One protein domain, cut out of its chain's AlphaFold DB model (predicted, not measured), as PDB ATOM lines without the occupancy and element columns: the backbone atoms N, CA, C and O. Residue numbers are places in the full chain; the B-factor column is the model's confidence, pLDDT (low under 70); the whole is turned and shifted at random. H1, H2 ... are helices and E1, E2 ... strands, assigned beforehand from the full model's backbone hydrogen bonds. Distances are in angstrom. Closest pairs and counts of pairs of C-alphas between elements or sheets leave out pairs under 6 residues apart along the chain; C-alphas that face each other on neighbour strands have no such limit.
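What this domain is: This is residues 99 to 197 of the 204 residues of an uncharacterized protein of Lautropia dentalis (UniProt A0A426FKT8). One sheet of five strands, E1 E2 E3 E4 E5 in order, curls like part of a barrel round a single helix, H1. Along the chain, H1 precedes a meander, each strand the antiparallel neighbour of the one before. The printed part has 99 residues, under half in named elements; its class is mixed. It is compact, radius of gyration of the C-alphas 13.2 A, spanning 39 by 28 by 22 A.

How they stand to each other: Find E1, residues 121 to 125, and E2, 135 to 143, a hairpin with N 124 and O 139 2.9 A apart. E3, 159 to 168, pairs with E2 at N 138 and O 161, 2.9 A. E4, 171 to 176, pairs with E3 at N 166 and O 173, 2.8 A. E5, 188 to 191, pairs with E4 at N 174 and O 190, 2.9 A. H1, residues 105 to 119, is on one face, making two layers; its closest C-alphas to E1 are Glu 116 and Arg 122, 5.5 A. In H1 every O i to N i+4 pair is within hydrogen-bond range.

Where its parts are: Start at C-alpha 105, (15.466, 5.160, -26.632); H1 runs 20.7 A. E3 runs 27.4 A, E2 22.9 A. E5 ends at C-alpha 191, (8.145, -8.026, -33.081).

The domain as a whole: The printed part has no cut. Links E2 to E3 and E4 to E5 are long. pLDDT is under 70 at residues 126 to 132, 141 to 159 and 178 to 187.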
ATOM      1  N   LEU A  99       3.754   4.894 -33.108       84.12
ATOM      2  CA  LEU A  99       4.511   5.044 -31.870       84.12
ATOM      3  C   LEU A  99       3.837   6.046 -30.928       84.12
ATOM      4  O   LEU A  99       3.153   6.976 -31.354       84.12
ATOM      5  N   ALA A 100       4.034   5.856 -29.625       78.00
ATOM      6  CA  ALA A 100       3.685   6.876 -28.646       78.00
ATOM      7  C   ALA A 100       4.643   8.076 -28.764       78.00
ATOM      8  O   ALA A 100       5.834   7.905 -29.022       78.00
ATOM      9  N   SER A 101       4.153   9.290 -28.500       71.81
ATOM     10  CA  SER A 101       4.957  10.524 -28.577       71.81
ATOM     11  C   SER A 101       6.194  10.513 -27.666       71.81
ATOM     12  O   SER A 101       7.196  11.142 -27.983       71.81
ATOM     13  N   GLN A 102       6.154   9.765 -26.558       73.94
ATOM     14  CA  GLN A 102       7.289   9.538 -25.655       73.94
ATOM     15  C   GLN A 102       7.852   8.121 -25.813       73.94
ATOM     16  O   GLN A 102       7.865   7.322 -24.876       73.94
ATOM     17  N   THR A 103       8.279   7.780 -27.026       79.56
ATOM     18  CA  THR A 103       8.909   6.482 -27.282       79.56
ATOM     19  C   THR A 103      10.295   6.409 -26.636       79.56
ATOM     20  O   THR A 103      11.088   7.348 -26.702       79.56
ATOM     21  N   SER A 104      10.590   5.286 -25.979       84.19
ATOM     22  CA  SER A 104      11.861   5.066 -25.290       84.19
ATOM     23  C   SER A 104      13.030   4.949 -26.272       84.19
ATOM     24  O   SER A 104      12.887   4.413 -27.370       84.19
ATOM     25  N   ARG A 105      14.233   5.353 -25.842       83.69
ATOM     26  CA  ARG A 105      15.466   5.160 -26.632       83.69
ATOM     27  C   ARG A 105      15.713   3.693 -26.998       83.69
ATOM     28  O   ARG A 105      16.240   3.421 -28.067       83.69
ATOM     29  N   SER A 106      15.314   2.760 -26.133       86.69
ATOM     30  CA  SER A 106      15.412   1.322 -26.397       86.69
ATOM     31  C   SER A 106      14.508   0.872 -27.547       86.69
ATOM     32  O   SER A 106      14.948   0.081 -28.373       86.69
ATOM     33  N   CYS A 107      13.291   1.411 -27.655       86.88
ATOM     34  CA  CYS A 107      12.419   1.149 -28.800       86.88
ATOM     35  C   CYS A 107      13.001   1.723 -30.100       86.88
ATOM     36  O   CYS A 107      13.032   1.029 -31.112       86.88
ATOM     37  N   LEU A 108      13.520   2.956 -30.066       85.44
ATOM     38  CA  LEU A 108      14.160   3.573 -31.235       85.44
ATOM     39  C   LEU A 108      15.343   2.732 -31.738       85.44
ATOM     40  O   LEU A 108      15.401   2.387 -32.915       85.44
ATOM     41  N   ALA A 109      16.223   2.310 -30.827       85.44
ATOM     42  CA  ALA A 109      17.361   1.457 -31.157       85.44
ATOM     43  C   ALA A 109      16.935   0.078 -31.698       85.44
ATOM     44  O   ALA A 109      17.596  -0.474 -32.580       85.44
ATOM     45  N   ALA A 110      15.828  -0.485 -31.199       87.88
ATOM     46  CA  ALA A 110      15.274  -1.732 -31.723       87.88
ATOM     47  C   ALA A 110      14.793  -1.563 -33.174       87.88
ATOM     48  O   ALA A 110      15.099  -2.401 -34.019       87.88
ATOM     49  N   ILE A 111      14.108  -0.459 -33.486       87.00
ATOM     50  CA  ILE A 111      13.652  -0.139 -34.846       87.00
ATOM     51  C   ILE A 111      14.844   0.031 -35.796       87.00
ATOM     52  O   ILE A 111      14.847  -0.565 -36.871       87.00
ATOM     53  N   GLU A 112      15.869   0.784 -35.392       85.81
ATOM     54  CA  GLU A 112      17.104   0.941 -36.173       85.81
ATOM     55  C   GLU A 112      17.785  -0.410 -36.400       85.81
ATOM     56  O   GLU A 112      18.104  -0.750 -37.531       85.81
ATOM     57  N   THR A 113      17.919  -1.241 -35.362       86.12
ATOM     58  CA  THR A 113      18.528  -2.580 -35.473       86.12
ATOM     59  C   THR A 113      17.800  -3.462 -36.487       86.12
ATOM     60  O   THR A 113      18.435  -4.179 -37.266       86.12
ATOM     61  N   VAL A 114      16.466  -3.413 -36.500       86.25
ATOM     62  CA  VAL A 114      15.660  -4.138 -37.485       86.25
ATOM     63  C   VAL A 114      15.874  -3.565 -38.886       86.25
ATOM     64  O   VAL A 114      16.132  -4.325 -39.819       86.25
ATOM     65  N   ALA A 115      15.843  -2.242 -39.035       82.81
ATOM     66  CA  ALA A 115      16.075  -1.576 -40.311       82.81
ATOM     67  C   ALA A 115      17.461  -1.887 -40.887       82.81
ATOM     68  O   ALA A 115      17.587  -2.187 -42.072       82.81
ATOM     69  N   GLU A 116      18.503  -1.875 -40.056       82.81
ATOM     70  CA  GLU A 116      19.867  -2.210 -40.463       82.81
ATOM     71  C   GLU A 116      19.982  -3.657 -40.939       82.81
ATOM     72  O   GLU A 116      20.650  -3.934 -41.934       82.81
ATOM     73  N   ARG A 117      19.311  -4.590 -40.250       81.94
ATOM     74  CA  ARG A 117      19.298  -6.005 -40.640       81.94
ATOM     75  C   ARG A 117      18.705  -6.194 -42.036       81.94
ATOM     76  O   ARG A 117      19.238  -6.989 -42.806       81.94
ATOM     77  N   PHE A 118      17.613  -5.496 -42.350       77.75
ATOM     78  CA  PHE A 118      16.908  -5.664 -43.623       77.75
ATOM     79  C   PHE A 118      17.482  -4.820 -44.766       77.75
ATOM     80  O   PHE A 118      17.483  -5.278 -45.906       77.75
ATOM     81  N   SER A 119      18.003  -3.626 -44.480       75.81
ATOM     82  CA  SER A 119      18.660  -2.769 -45.480       75.81
ATOM     83  C   SER A 119      20.104  -3.187 -45.779       75.81
ATOM     84  O   SER A 119      20.625  -2.876 -46.848       75.81
ATOM     85  N   GLY A 120      20.783  -3.859 -44.840       75.81
ATOM     86  CA  GLY A 120      22.225  -4.118 -44.916       75.81
ATOM     87  C   GLY A 120      23.086  -2.854 -44.763       75.81
ATOM     88  O   GLY A 120      24.298  -2.894 -44.980       75.81
ATOM     89  N   GLN A 121      22.477  -1.724 -44.398       76.81
ATOM     90  CA  GLN A 121      23.122  -0.424 -44.238       76.81
ATOM     91  C   GLN A 121      22.908   0.097 -42.817       76.81
ATOM     92  O   GLN A 121      22.013  -0.349 -42.109       76.81
ATOM     93  N   ARG A 122      23.739   1.043 -42.375       77.06
ATOM     94  CA  ARG A 122      23.443   1.865 -41.202       77.06
ATOM     95  C   ARG A 122      22.274   2.778 -41.522       77.06
ATOM     96  O   ARG A 122      22.276   3.477 -42.539       77.06
ATOM     97  N   VAL A 123      21.316   2.792 -40.614       76.62
ATOM     98  CA  VAL A 123      20.073   3.533 -40.745       76.62
ATOM     99  C   VAL A 123      19.918   4.414 -39.517       76.62
ATOM    100  O   VAL A 123      20.155   3.959 -38.402       76.62
ATOM    101  N   LEU A 124      19.538   5.669 -39.726       76.50
ATOM    102  CA  LEU A 124      19.182   6.587 -38.652       76.50
ATOM    103  C   LEU A 124      17.698   6.904 -38.758       76.50
ATOM    104  O   LEU A 124      17.183   7.169 -39.848       76.50
ATOM    105  N   LEU A 125      17.007   6.898 -37.624       73.06
ATOM    106  CA  LEU A 125      15.650   7.419 -37.582       73.06
ATOM    107  C   LEU A 125      15.670   8.917 -37.914       73.06
ATOM    108  O   LEU A 125      16.229   9.725 -37.171       73.06
ATOM    109  N   GLY A 126      15.056   9.288 -39.038       62.91
ATOM    110  CA  GLY A 126      14.857  10.687 -39.394       62.91
ATOM    111  C   GLY A 126      13.882  11.369 -38.426       62.91
ATOM    112  O   GLY A 126      13.063  10.721 -37.771       62.91
ATOM    113  N   ASN A 127      13.906  12.705 -38.375       51.16
ATOM    114  CA  ASN A 127      12.988  13.502 -37.543       51.16
ATOM    115  C   ASN A 127      11.489  13.252 -37.848       51.16
ATOM    116  O   ASN A 127      10.633  13.646 -37.061       51.16
ATOM    117  N   ALA A 128      11.161  12.607 -38.974       49.75
ATOM    118  CA  ALA A 128       9.798  12.373 -39.450       49.75
ATOM    119  C   ALA A 128       9.112  11.109 -38.886       49.75
ATOM    120  O   ALA A 128       7.950  10.864 -39.195       49.75
ATOM    121  N   ALA A 129       9.784  10.293 -38.068       57.00
ATOM    122  CA  ALA A 129       9.315   8.933 -37.783       57.00
ATOM    123  C   ALA A 129       8.280   8.777 -36.642       57.00
ATOM    124  O   ALA A 129       7.926   7.646 -36.315       57.00
ATOM    125  N   PHE A 130       7.798   9.848 -35.995       58.81
ATOM    126  CA  PHE A 130       7.334   9.682 -34.603       58.81
ATOM    127  C   PHE A 130       5.917  10.080 -34.238       58.81
ATOM    128  O   PHE A 130       5.480   9.717 -33.146       58.81
ATOM    129  N   VAL A 131       5.174  10.787 -35.082       56.97
ATOM    130  CA  VAL A 131       3.883  11.317 -34.638       56.97
ATOM    131  C   VAL A 131       2.832  11.035 -35.695       56.97
ATOM    132  O   VAL A 131       2.903  11.530 -36.812       56.97
ATOM    133  N   ASP A 132       1.879  10.183 -35.324       64.56
ATOM    134  CA  ASP A 132       0.619   9.954 -36.040       64.56
ATOM    135  C   ASP A 132       0.673   9.188 -37.366       64.56
ATOM    136  O   ASP A 132      -0.375   8.943 -37.964       64.56
ATOM    137  N   SER A 133       1.850   8.709 -37.774       72.06
ATOM    138  CA  SER A 133       2.005   7.821 -38.929       72.06
ATOM    139  C   SER A 133       2.268   6.372 -38.516       72.06
ATOM    140  O   SER A 133       2.964   6.099 -37.536       72.06
ATOM    141  N   SER A 134       1.723   5.439 -39.298       80.19
ATOM    142  CA  SER A 134       2.120   4.030 -39.275       80.19
ATOM    143  C   SER A 134       3.298   3.725 -40.192       80.19
ATOM    144  O   SER A 134       3.829   2.621 -40.155       80.19
ATOM    145  N   GLU A 135       3.694   4.669 -41.037       82.69
ATOM    146  CA  GLU A 135       4.862   4.555 -41.900       82.69
ATOM    147  C   GLU A 135       6.085   5.147 -41.200       82.69
ATOM    148  O   GLU A 135       6.073   6.292 -40.746       82.69
ATOM    149  N   LEU A 136       7.136   4.341 -41.115       81.56
ATOM    150  CA  LEU A 136       8.443   4.719 -40.615       81.56
ATOM    151  C   LEU A 136       9.354   4.971 -41.810       81.56
ATOM    152  O   LEU A 136       9.660   4.050 -42.570       81.56
ATOM    153  N   VAL A 137       9.801   6.214 -41.939       81.62
ATOM    154  CA  VAL A 137      10.799   6.622 -42.928       81.62
ATOM    155  C   VAL A 137      12.125   6.789 -42.208       81.62
ATOM    156  O   VAL A 137      12.228   7.583 -41.270       81.62
ATOM    157  N   LEU A 138      13.128   6.023 -42.623       79.38
ATOM    158  CA  LEU A 138      14.455   6.081 -42.035       79.38
ATOM    159  C   LEU A 138      15.498   6.441 -43.085       79.38
ATOM    160  O   LEU A 138      15.443   5.955 -44.212       79.38
ATOM    161  N   ASP A 139      16.477   7.248 -42.700       75.75
ATOM    162  CA  ASP A 139      17.532   7.678 -43.606       75.75
ATOM    163  C   ASP A 139      18.680   6.667 -43.565       75.75
ATOM    164  O   ASP A 139      19.348   6.480 -42.542       75.75
ATOM    165  N   GLN A 140      18.928   5.997 -44.690       74.31
ATOM    166  CA  GLN A 140      20.101   5.141 -44.854       74.31
ATOM    167  C   GLN A 140      21.331   6.028 -45.033       74.31
ATOM    168  O   GLN A 140      21.352   6.884 -45.915       74.31
ATOM    169  N   THR A 141      22.353   5.862 -44.198       68.62
ATOM    170  CA  THR A 141      23.476   6.813 -44.155       68.62
ATOM    171  C   THR A 141      24.812   6.212 -44.562       68.62
ATOM    172  O   THR A 141      25.626   6.928 -45.149       68.62
ATOM    173  N   PHE A 142      25.045   4.916 -44.319       68.12
ATOM    174  CA  PHE A 142      26.316   4.273 -44.668       68.12
ATOM    175  C   PHE A 142      26.177   2.775 -44.944       68.12
ATOM    176  O   PHE A 142      25.400   2.090 -44.289       68.12
ATOM    177  N   ALA A 143      26.988   2.231 -45.851       66.00
ATOM    178  CA  ALA A 143      27.091   0.783 -46.014       66.00
ATOM    179  C   ALA A 143      27.808   0.154 -44.806       66.00
ATOM    180  O   ALA A 143      28.805   0.691 -44.317       66.00
ATOM    181  N   LYS A 144      27.307  -0.990 -44.330       67.19
ATOM    182  CA  LYS A 144      27.891  -1.731 -43.207       67.19
ATOM    183  C   LYS A 144      28.697  -2.918 -43.741       67.19
ATOM    184  O   LYS A 144      28.215  -3.675 -44.581       67.19
ATOM    185  N   GLY A 145      29.936  -3.056 -43.281       62.34
ATOM    186  CA  GLY A 145      30.808  -4.188 -43.574       62.34
ATOM    187  C   GLY A 145      30.311  -5.464 -42.899       62.34
ATOM    188  O   GLY A 145      29.461  -5.427 -42.007       62.34
ATOM    189  N   LYS A 146      30.848  -6.617 -43.311       67.31
ATOM    190  CA  LYS A 146      30.505  -7.927 -42.715       67.31
ATOM    191  C   LYS A 146      30.849  -8.014 -41.222       67.31
ATOM    192  O   LYS A 146      30.249  -8.793 -40.496       67.31
ATOM    193  N   ASP A 147      31.797  -7.198 -40.784       69.25
ATOM    194  CA  ASP A 147      32.272  -7.008 -39.414       69.25
ATOM    195  C   ASP A 147      31.462  -5.963 -38.622       69.25
ATOM    196  O   ASP A 147      31.756  -5.681 -37.462       69.25
ATOM    197  N   GLY A 148      30.433  -5.370 -39.229       62.34
ATOM    198  CA  GLY A 148      29.617  -4.336 -38.606       62.34
ATOM    199  C   GLY A 148      30.239  -2.938 -38.611       62.34
ATOM    200  O   GLY A 148      29.580  -1.999 -38.143       62.34
ATOM    201  N   GLN A 149      31.450  -2.790 -39.156       67.25
ATOM    202  CA  GLN A 149      32.111  -1.500 -39.322       67.25
ATOM    203  C   GLN A 149      31.455  -0.700 -40.445       67.25
ATOM    204  O   GLN A 149      30.925  -1.252 -41.410       67.25
ATOM    205  N   ILE A 150      31.464   0.623 -40.311       68.69
ATOM    206  CA  ILE A 150      31.012   1.501 -41.387       68.69
ATOM    207  C   ILE A 150      32.057   1.434 -42.498       68.69
ATOM    208  O   ILE A 150      33.235   1.691 -42.261       68.69
ATOM    209  N   LEU A 151      31.633   1.070 -43.707       66.94
ATOM    210  CA  LEU A 151      32.511   1.105 -44.869       66.94
ATOM    211  C   LEU A 151      32.688   2.570 -45.281       66.94
ATOM    212  O   LEU A 151      31.866   3.135 -46.008       66.94
ATOM    213  N   ASP A 152      33.755   3.191 -44.783       57.88
ATOM    214  CA  ASP A 152      34.181   4.524 -45.195       57.88
ATOM    215  C   ASP A 152      34.559   4.492 -46.678       57.88
ATOM    216  O   ASP A 152      35.555   3.892 -47.080       57.88
ATOM    217  N   GLY A 153      33.756   5.125 -47.531       55.41
ATOM    218  CA  GLY A 153      34.147   5.249 -48.933       55.41
ATOM    219  C   GLY A 153      33.173   5.969 -49.843       55.41
ATOM    220  O   GLY A 153      33.608   6.651 -50.768       55.41
ATOM    221  N   LYS A 154      31.864   5.886 -49.600       54.47
ATOM    222  CA  LYS A 154      30.876   6.683 -50.339       54.47
ATOM    223  C   LYS A 154      29.737   7.039 -49.405       54.47
ATOM    224  O   LYS A 154      28.967   6.170 -49.012       54.47
ATOM    225  N   ARG A 155      29.625   8.326 -49.070       52.44
ATOM    226  CA  ARG A 155      28.399   8.885 -48.502       52.44
ATOM    227  C   ARG A 155      27.333   8.723 -49.582       52.44
ATOM    228  O   ARG A 155      27.295   9.499 -50.535       52.44
ATOM    229  N   LEU A 156      26.581   7.631 -49.516       59.34
ATOM    230  CA  LEU A 156      25.460   7.421 -50.415       59.34
ATOM    231  C   LEU A 156      24.473   8.555 -50.137       59.34
ATOM    232  O   LEU A 156      24.291   8.960 -48.987       59.34
ATOM    233  N   THR A 157      23.895   9.127 -51.190       59.75
ATOM    234  CA  THR A 157      22.731  10.003 -51.031       59.75
ATOM    235  C   THR A 157      21.732   9.272 -50.140       59.75
ATOM    236  O   THR A 157      21.430   8.121 -50.475       59.75
ATOM    237  N   PRO A 158      21.272   9.873 -49.027       63.28
ATOM    238  CA  PRO A 158      20.422   9.174 -48.080       63.28
ATOM    239  C   PRO A 158      19.187   8.673 -48.814       63.28
ATOM    240  O   PRO A 158      18.420   9.460 -49.368       63.28
ATOM    241  N   GLN A 159      19.063   7.350 -48.906       69.62
ATOM    242  CA  GLN A 159      17.889   6.720 -49.487       69.62
ATOM    243  C   GLN A 159      16.921   6.411 -48.349       69.62
ATOM    244  O   GLN A 159      17.350   5.854 -47.333       69.62
ATOM    245  N   PRO A 160      15.631   6.748 -48.495       76.50
ATOM    246  CA  PRO A 160      14.650   6.392 -47.490       76.50
ATOM    247  C   PRO A 160      14.497   4.869 -47.452       76.50
ATOM    248  O   PRO A 160      14.271   4.223 -48.473       76.50
ATOM    249  N   PHE A 161      14.635   4.286 -46.267       79.88
ATOM    250  CA  PHE A 161      14.199   2.931 -45.966       79.88
ATOM    251  C   PHE A 161      12.806   3.005 -45.350       79.88
ATOM    252  O   PHE A 161      12.607   3.699 -44.350       79.88
ATOM    253  N   LEU A 162      11.845   2.312 -45.959       83.19
ATOM    254  CA  LEU A 162      10.447   2.370 -45.548       83.19
ATOM    255  C   LEU A 162      10.085   1.121 -44.756       83.19
ATOM    256  O   LEU A 162      10.291  -0.006 -45.204       83.19
ATOM    257  N   MET A 163       9.488   1.326 -43.590       87.44
ATOM    258  CA  MET A 163       8.879   0.268 -42.794       87.44
ATOM    259  C   MET A 163       7.482   0.679 -42.347       87.44
ATOM    260  O   MET A 163       7.131   1.853 -42.351       87.44
ATOM    261  N   GLN A 164       6.672  -0.290 -41.932       88.25
ATOM    262  CA  GLN A 164       5.328  -0.042 -41.425       88.25
ATOM    263  C   GLN A 164       5.153  -0.627 -40.033       88.25
ATOM    264  O   GLN A 164       5.482  -1.785 -39.795       88.25
ATOM    265  N   LEU A 165       4.586   0.154 -39.125       88.88
ATOM    266  CA  LEU A 165       4.164  -0.303 -37.812       88.88
ATOM    267  C   LEU A 165       2.755  -0.869 -37.877       88.88
ATOM    268  O   LEU A 165       1.822  -0.241 -38.384       88.88
ATOM    269  N   ARG A 166       2.607  -2.072 -37.332       89.94
ATOM    270  CA  ARG A 166       1.367  -2.840 -37.321       89.94
ATOM    271  C   ARG A 166       1.114  -3.425 -35.935       89.94
ATOM    272  O   ARG A 166       2.049  -3.712 -35.185       89.94
ATOM    273  N   PHE A 167      -0.152  -3.632 -35.599       88.56
ATOM    274  CA  PHE A 167      -0.533  -4.427 -34.437       88.56
ATOM    275  C   PHE A 167      -0.559  -5.902 -34.813       88.56
ATOM    276  O   PHE A 167      -1.440  -6.350 -35.540       88.56
ATOM    277  N   GLY A 168       0.417  -6.649 -34.314       84.50
ATOM    278  CA  GLY A 168       0.467  -8.096 -34.431       84.50
ATOM    279  C   GLY A 168      -0.218  -8.816 -33.269       84.50
ATOM    280  O   GLY A 168      -0.525  -8.205 -32.242       84.50
ATOM    281  N   PRO A 169      -0.362 -10.149 -33.365       79.00
ATOM    282  CA  PRO A 169      -0.988 -10.966 -32.322       79.00
ATOM    283  C   PRO A 169      -0.245 -10.905 -30.980       79.00
ATOM    284  O   PRO A 169      -0.832 -11.131 -29.926       79.00
ATOM    285  N   ARG A 170       1.057 -10.583 -31.000       81.31
ATOM    286  CA  ARG A 170       1.912 -10.494 -29.804       81.31
ATOM    287  C   ARG A 170       2.286  -9.062 -29.411       81.31
ATOM    288  O   ARG A 170       3.155  -8.887 -28.560       81.31
ATOM    289  N   GLY A 171       1.654  -8.053 -30.009       85.06
ATOM    290  CA  GLY A 171       1.910  -6.642 -29.720       85.06
ATOM    291  C   GLY A 171       2.425  -5.872 -30.931       85.06
ATOM    292  O   GLY A 171       2.008  -6.123 -32.059       85.06
ATOM    293  N   CYS A 172       3.303  -4.896 -30.705       88.38
ATOM    294  CA  CYS A 172       3.764  -4.032 -31.783       88.38
ATOM    295  C   CYS A 172       4.739  -4.749 -32.717       88.38
ATOM    296  O   CYS A 172       5.737  -5.319 -32.275       88.38
ATOM    297  N   MET A 173       4.463  -4.686 -34.014       88.88
ATOM    298  CA  MET A 173       5.287  -5.275 -35.055       88.88
ATOM    299  C   MET A 173       5.717  -4.223 -36.063       88.88
ATOM    300  O   MET A 173       4.995  -3.264 -36.335       88.88
ATOM    301  N   VAL A 174       6.884  -4.450 -36.650       88.25
ATOM    302  CA  VAL A 174       7.346  -3.736 -37.832       88.25
ATOM    303  C   VAL A 174       7.324  -4.674 -39.030       88.25
ATOM    304  O   VAL A 174       7.698  -5.841 -38.921       88.25
ATOM    305  N   VAL A 175       6.858  -4.162 -40.162       88.19
ATOM    306  CA  VAL A 175       6.768  -4.860 -41.441       88.19
ATOM    307  C   VAL A 175       7.629  -4.114 -42.450       88.19
ATOM    308  O   VAL A 175       7.477  -2.907 -42.636       88.19
ATOM    309  N   VAL A 176       8.526  -4.838 -43.107       84.81
ATOM    310  CA  VAL A 176       9.350  -4.339 -44.205       84.81
ATOM    311  C   VAL A 176       8.684  -4.764 -45.514       84.81
ATOM    312  O   VAL A 176       8.610  -5.967 -45.787       84.81
ATOM    313  N   PRO A 177       8.159  -3.827 -46.322       72.56
ATOM    314  CA  PRO A 177       7.553  -4.166 -47.599       72.56
ATOM    315  C   PRO A 177       8.620  -4.672 -48.576       72.56
ATOM    316  O   PRO A 177       9.744  -4.174 -48.598       72.56
ATOM    317  N   ALA A 178       8.244  -5.613 -49.445       66.38
ATOM    318  CA  ALA A 178       9.137  -6.242 -50.428       66.38
ATOM    319  C   ALA A 178       9.853  -5.257 -51.377       66.38
ATOM    320  O   ALA A 178      10.848  -5.615 -51.996       66.38
ATOM    321  N   GLN A 179       9.353  -4.021 -51.498       58.25
ATOM    322  CA  GLN A 179       9.936  -2.977 -52.346       58.25
ATOM    323  C   GLN A 179      11.016  -2.137 -51.645       58.25
ATOM    324  O   GLN A 179      11.682  -1.336 -52.297       58.25
ATOM    325  N   SER A 180      11.221  -2.311 -50.335       57.62
ATOM    326  CA  SER A 180      12.221  -1.567 -49.563       57.62
ATOM    327  C   SER A 180      13.613  -2.177 -49.748       57.62
ATOM    328  O   SER A 180      14.136  -2.784 -48.824       57.62
ATOM    329  N   SER A 181      14.150  -2.097 -50.973       52.97
ATOM    330  CA  SER A 181      15.547  -2.342 -51.404       52.97
ATOM    331  C   SER A 181      16.322  -3.526 -50.791       52.97
ATOM    332  O   SER A 181      17.549  -3.561 -50.877       52.97
ATOM    333  N   ALA A 182      15.650  -4.490 -50.171       51.41
ATOM    334  CA  ALA A 182      16.278  -5.623 -49.530       51.41
ATOM    335  C   ALA A 182      16.568  -6.686 -50.585       51.41
ATOM    336  O   ALA A 182      15.752  -6.990 -51.454       51.41
ATOM    337  N   THR A 183      17.720  -7.322 -50.447       53.41
ATOM    338  CA  THR A 183      18.233  -8.445 -51.242       53.41
ATOM    339  C   THR A 183      17.299  -9.677 -51.266       53.41
ATOM    340  O   THR A 183      17.647 -10.703 -51.846       53.41
ATOM    341  N   ARG A 184      16.115  -9.610 -50.635       48.66
ATOM    342  CA  ARG A 184      15.075 -10.644 -50.612       48.66
ATOM    343  C   ARG A 184      13.691 -10.029 -50.906       48.66
ATOM    344  O   ARG A 184      13.261  -9.153 -50.164       48.66
ATOM    345  N   PRO A 185      12.955 -10.528 -51.915       55.69
ATOM    346  CA  PRO A 185      11.682  -9.959 -52.377       55.69
ATOM    347  C   PRO A 185      10.459 -10.343 -51.520       55.69
ATOM    348  O   PRO A 185       9.326 -10.241 -51.983       55.69
ATOM    349  N   VAL A 186      10.653 -10.820 -50.288       61.56
ATOM    350  CA  VAL A 186       9.558 -11.292 -49.426       61.56
ATOM    351  C   VAL A 186       9.328 -10.267 -48.316       61.56
ATOM    352  O   VAL A 186      10.306  -9.875 -47.674       61.56
ATOM    353  N   PRO A 187       8.078  -9.826 -48.068       68.25
ATOM    354  CA  PRO A 187       7.796  -8.951 -46.942       68.25
ATOM    355  C   PRO A 187       8.206  -9.649 -45.645       68.25
ATOM    356  O   PRO A 187       7.807 -10.783 -45.379       68.25
ATOM    357  N   ALA A 188       9.026  -8.971 -44.853       80.00
ATOM    358  CA  ALA A 188       9.513  -9.490 -43.586       80.00
ATOM    359  C   ALA A 188       8.837  -8.759 -42.429       80.00
ATOM    360  O   ALA A 188       8.462  -7.594 -42.557       80.00
ATOM    361  N   SER A 189       8.682  -9.429 -41.289       82.88
ATOM    362  CA  SER A 189       8.114  -8.808 -40.095       82.88
ATOM    363  C   SER A 189       8.890  -9.176 -38.839       82.88
ATOM    364  O   SER A 189       9.483 -10.249 -38.764       82.88
ATOM    365  N   GLN A 190       8.906  -8.272 -37.862       86.69
ATOM    366  CA  GLN A 190       9.606  -8.459 -36.597       86.69
ATOM    367  C   GLN A 190       8.806  -7.840 -35.446       86.69
ATOM    368  O   GLN A 190       8.274  -6.735 -35.559       86.69
ATOM    369  N   LEU A 191       8.743  -8.543 -34.313       88.81
ATOM    370  CA  LEU A 191       8.145  -8.026 -33.081       88.81
ATOM    371  C   LEU A 191       9.086  -7.020 -32.407       88.81
ATOM    372  O   LEU A 191      10.260  -7.329 -32.193       88.81
ATOM    373  N   LEU A 192       8.546  -5.868 -32.011       88.19
ATOM    374  CA  LEU A 192       9.239  -4.822 -31.263       88.19
ATOM    375  C   LEU A 192       8.813  -4.876 -29.790       88.19
ATOM    376  O   LEU A 192       7.823  -4.261 -29.390       88.19
ATOM    377  N   ARG A 193       9.543  -5.641 -28.974       86.44
ATOM    378  CA  ARG A 193       9.181  -5.892 -27.563       86.44
ATOM    379  C   ARG A 193       9.355  -4.654 -26.689       86.44
ATOM    380  O   ARG A 193       8.670  -4.489 -25.685       86.44
ATOM    381  N   GLU A 194      10.279  -3.794 -27.082       85.25
ATOM    382  CA  GLU A 194      10.671  -2.575 -26.389       85.25
ATOM    383  C   GLU A 194       9.707  -1.417 -26.685       85.25
ATOM    384  O   GLU A 194       9.747  -0.388 -26.009       85.25
ATOM    385  N   CYS A 195       8.841  -1.579 -27.689       85.81
ATOM    386  CA  CYS A 195       7.957  -0.543 -28.194       85.81
ATOM    387  C   CYS A 195       6.530  -0.690 -27.662       85.81
ATOM    388  O   CYS A 195       5.960  -1.779 -27.603       85.81
ATOM    389  N   ARG A 196       5.916   0.450 -27.335       86.38
ATOM    390  CA  ARG A 196       4.477   0.556 -27.064       86.38
ATOM    391  C   ARG A 196       3.826   1.319 -28.205       86.38
ATOM    392  O   ARG A 196       4.156   2.481 -28.431       86.38
ATOM    393  N   CYS A 197       2.907   0.661 -28.898       87.06
ATOM    394  CA  CYS A 197       2.234   1.229 -30.056       87.06
ATOM    395  C   CYS A 197       0.775   1.554 -29.737       87.06
ATOM    396  O   CYS A 197       0.153   0.921 -28.883       87.06
TER     397      CYS A 197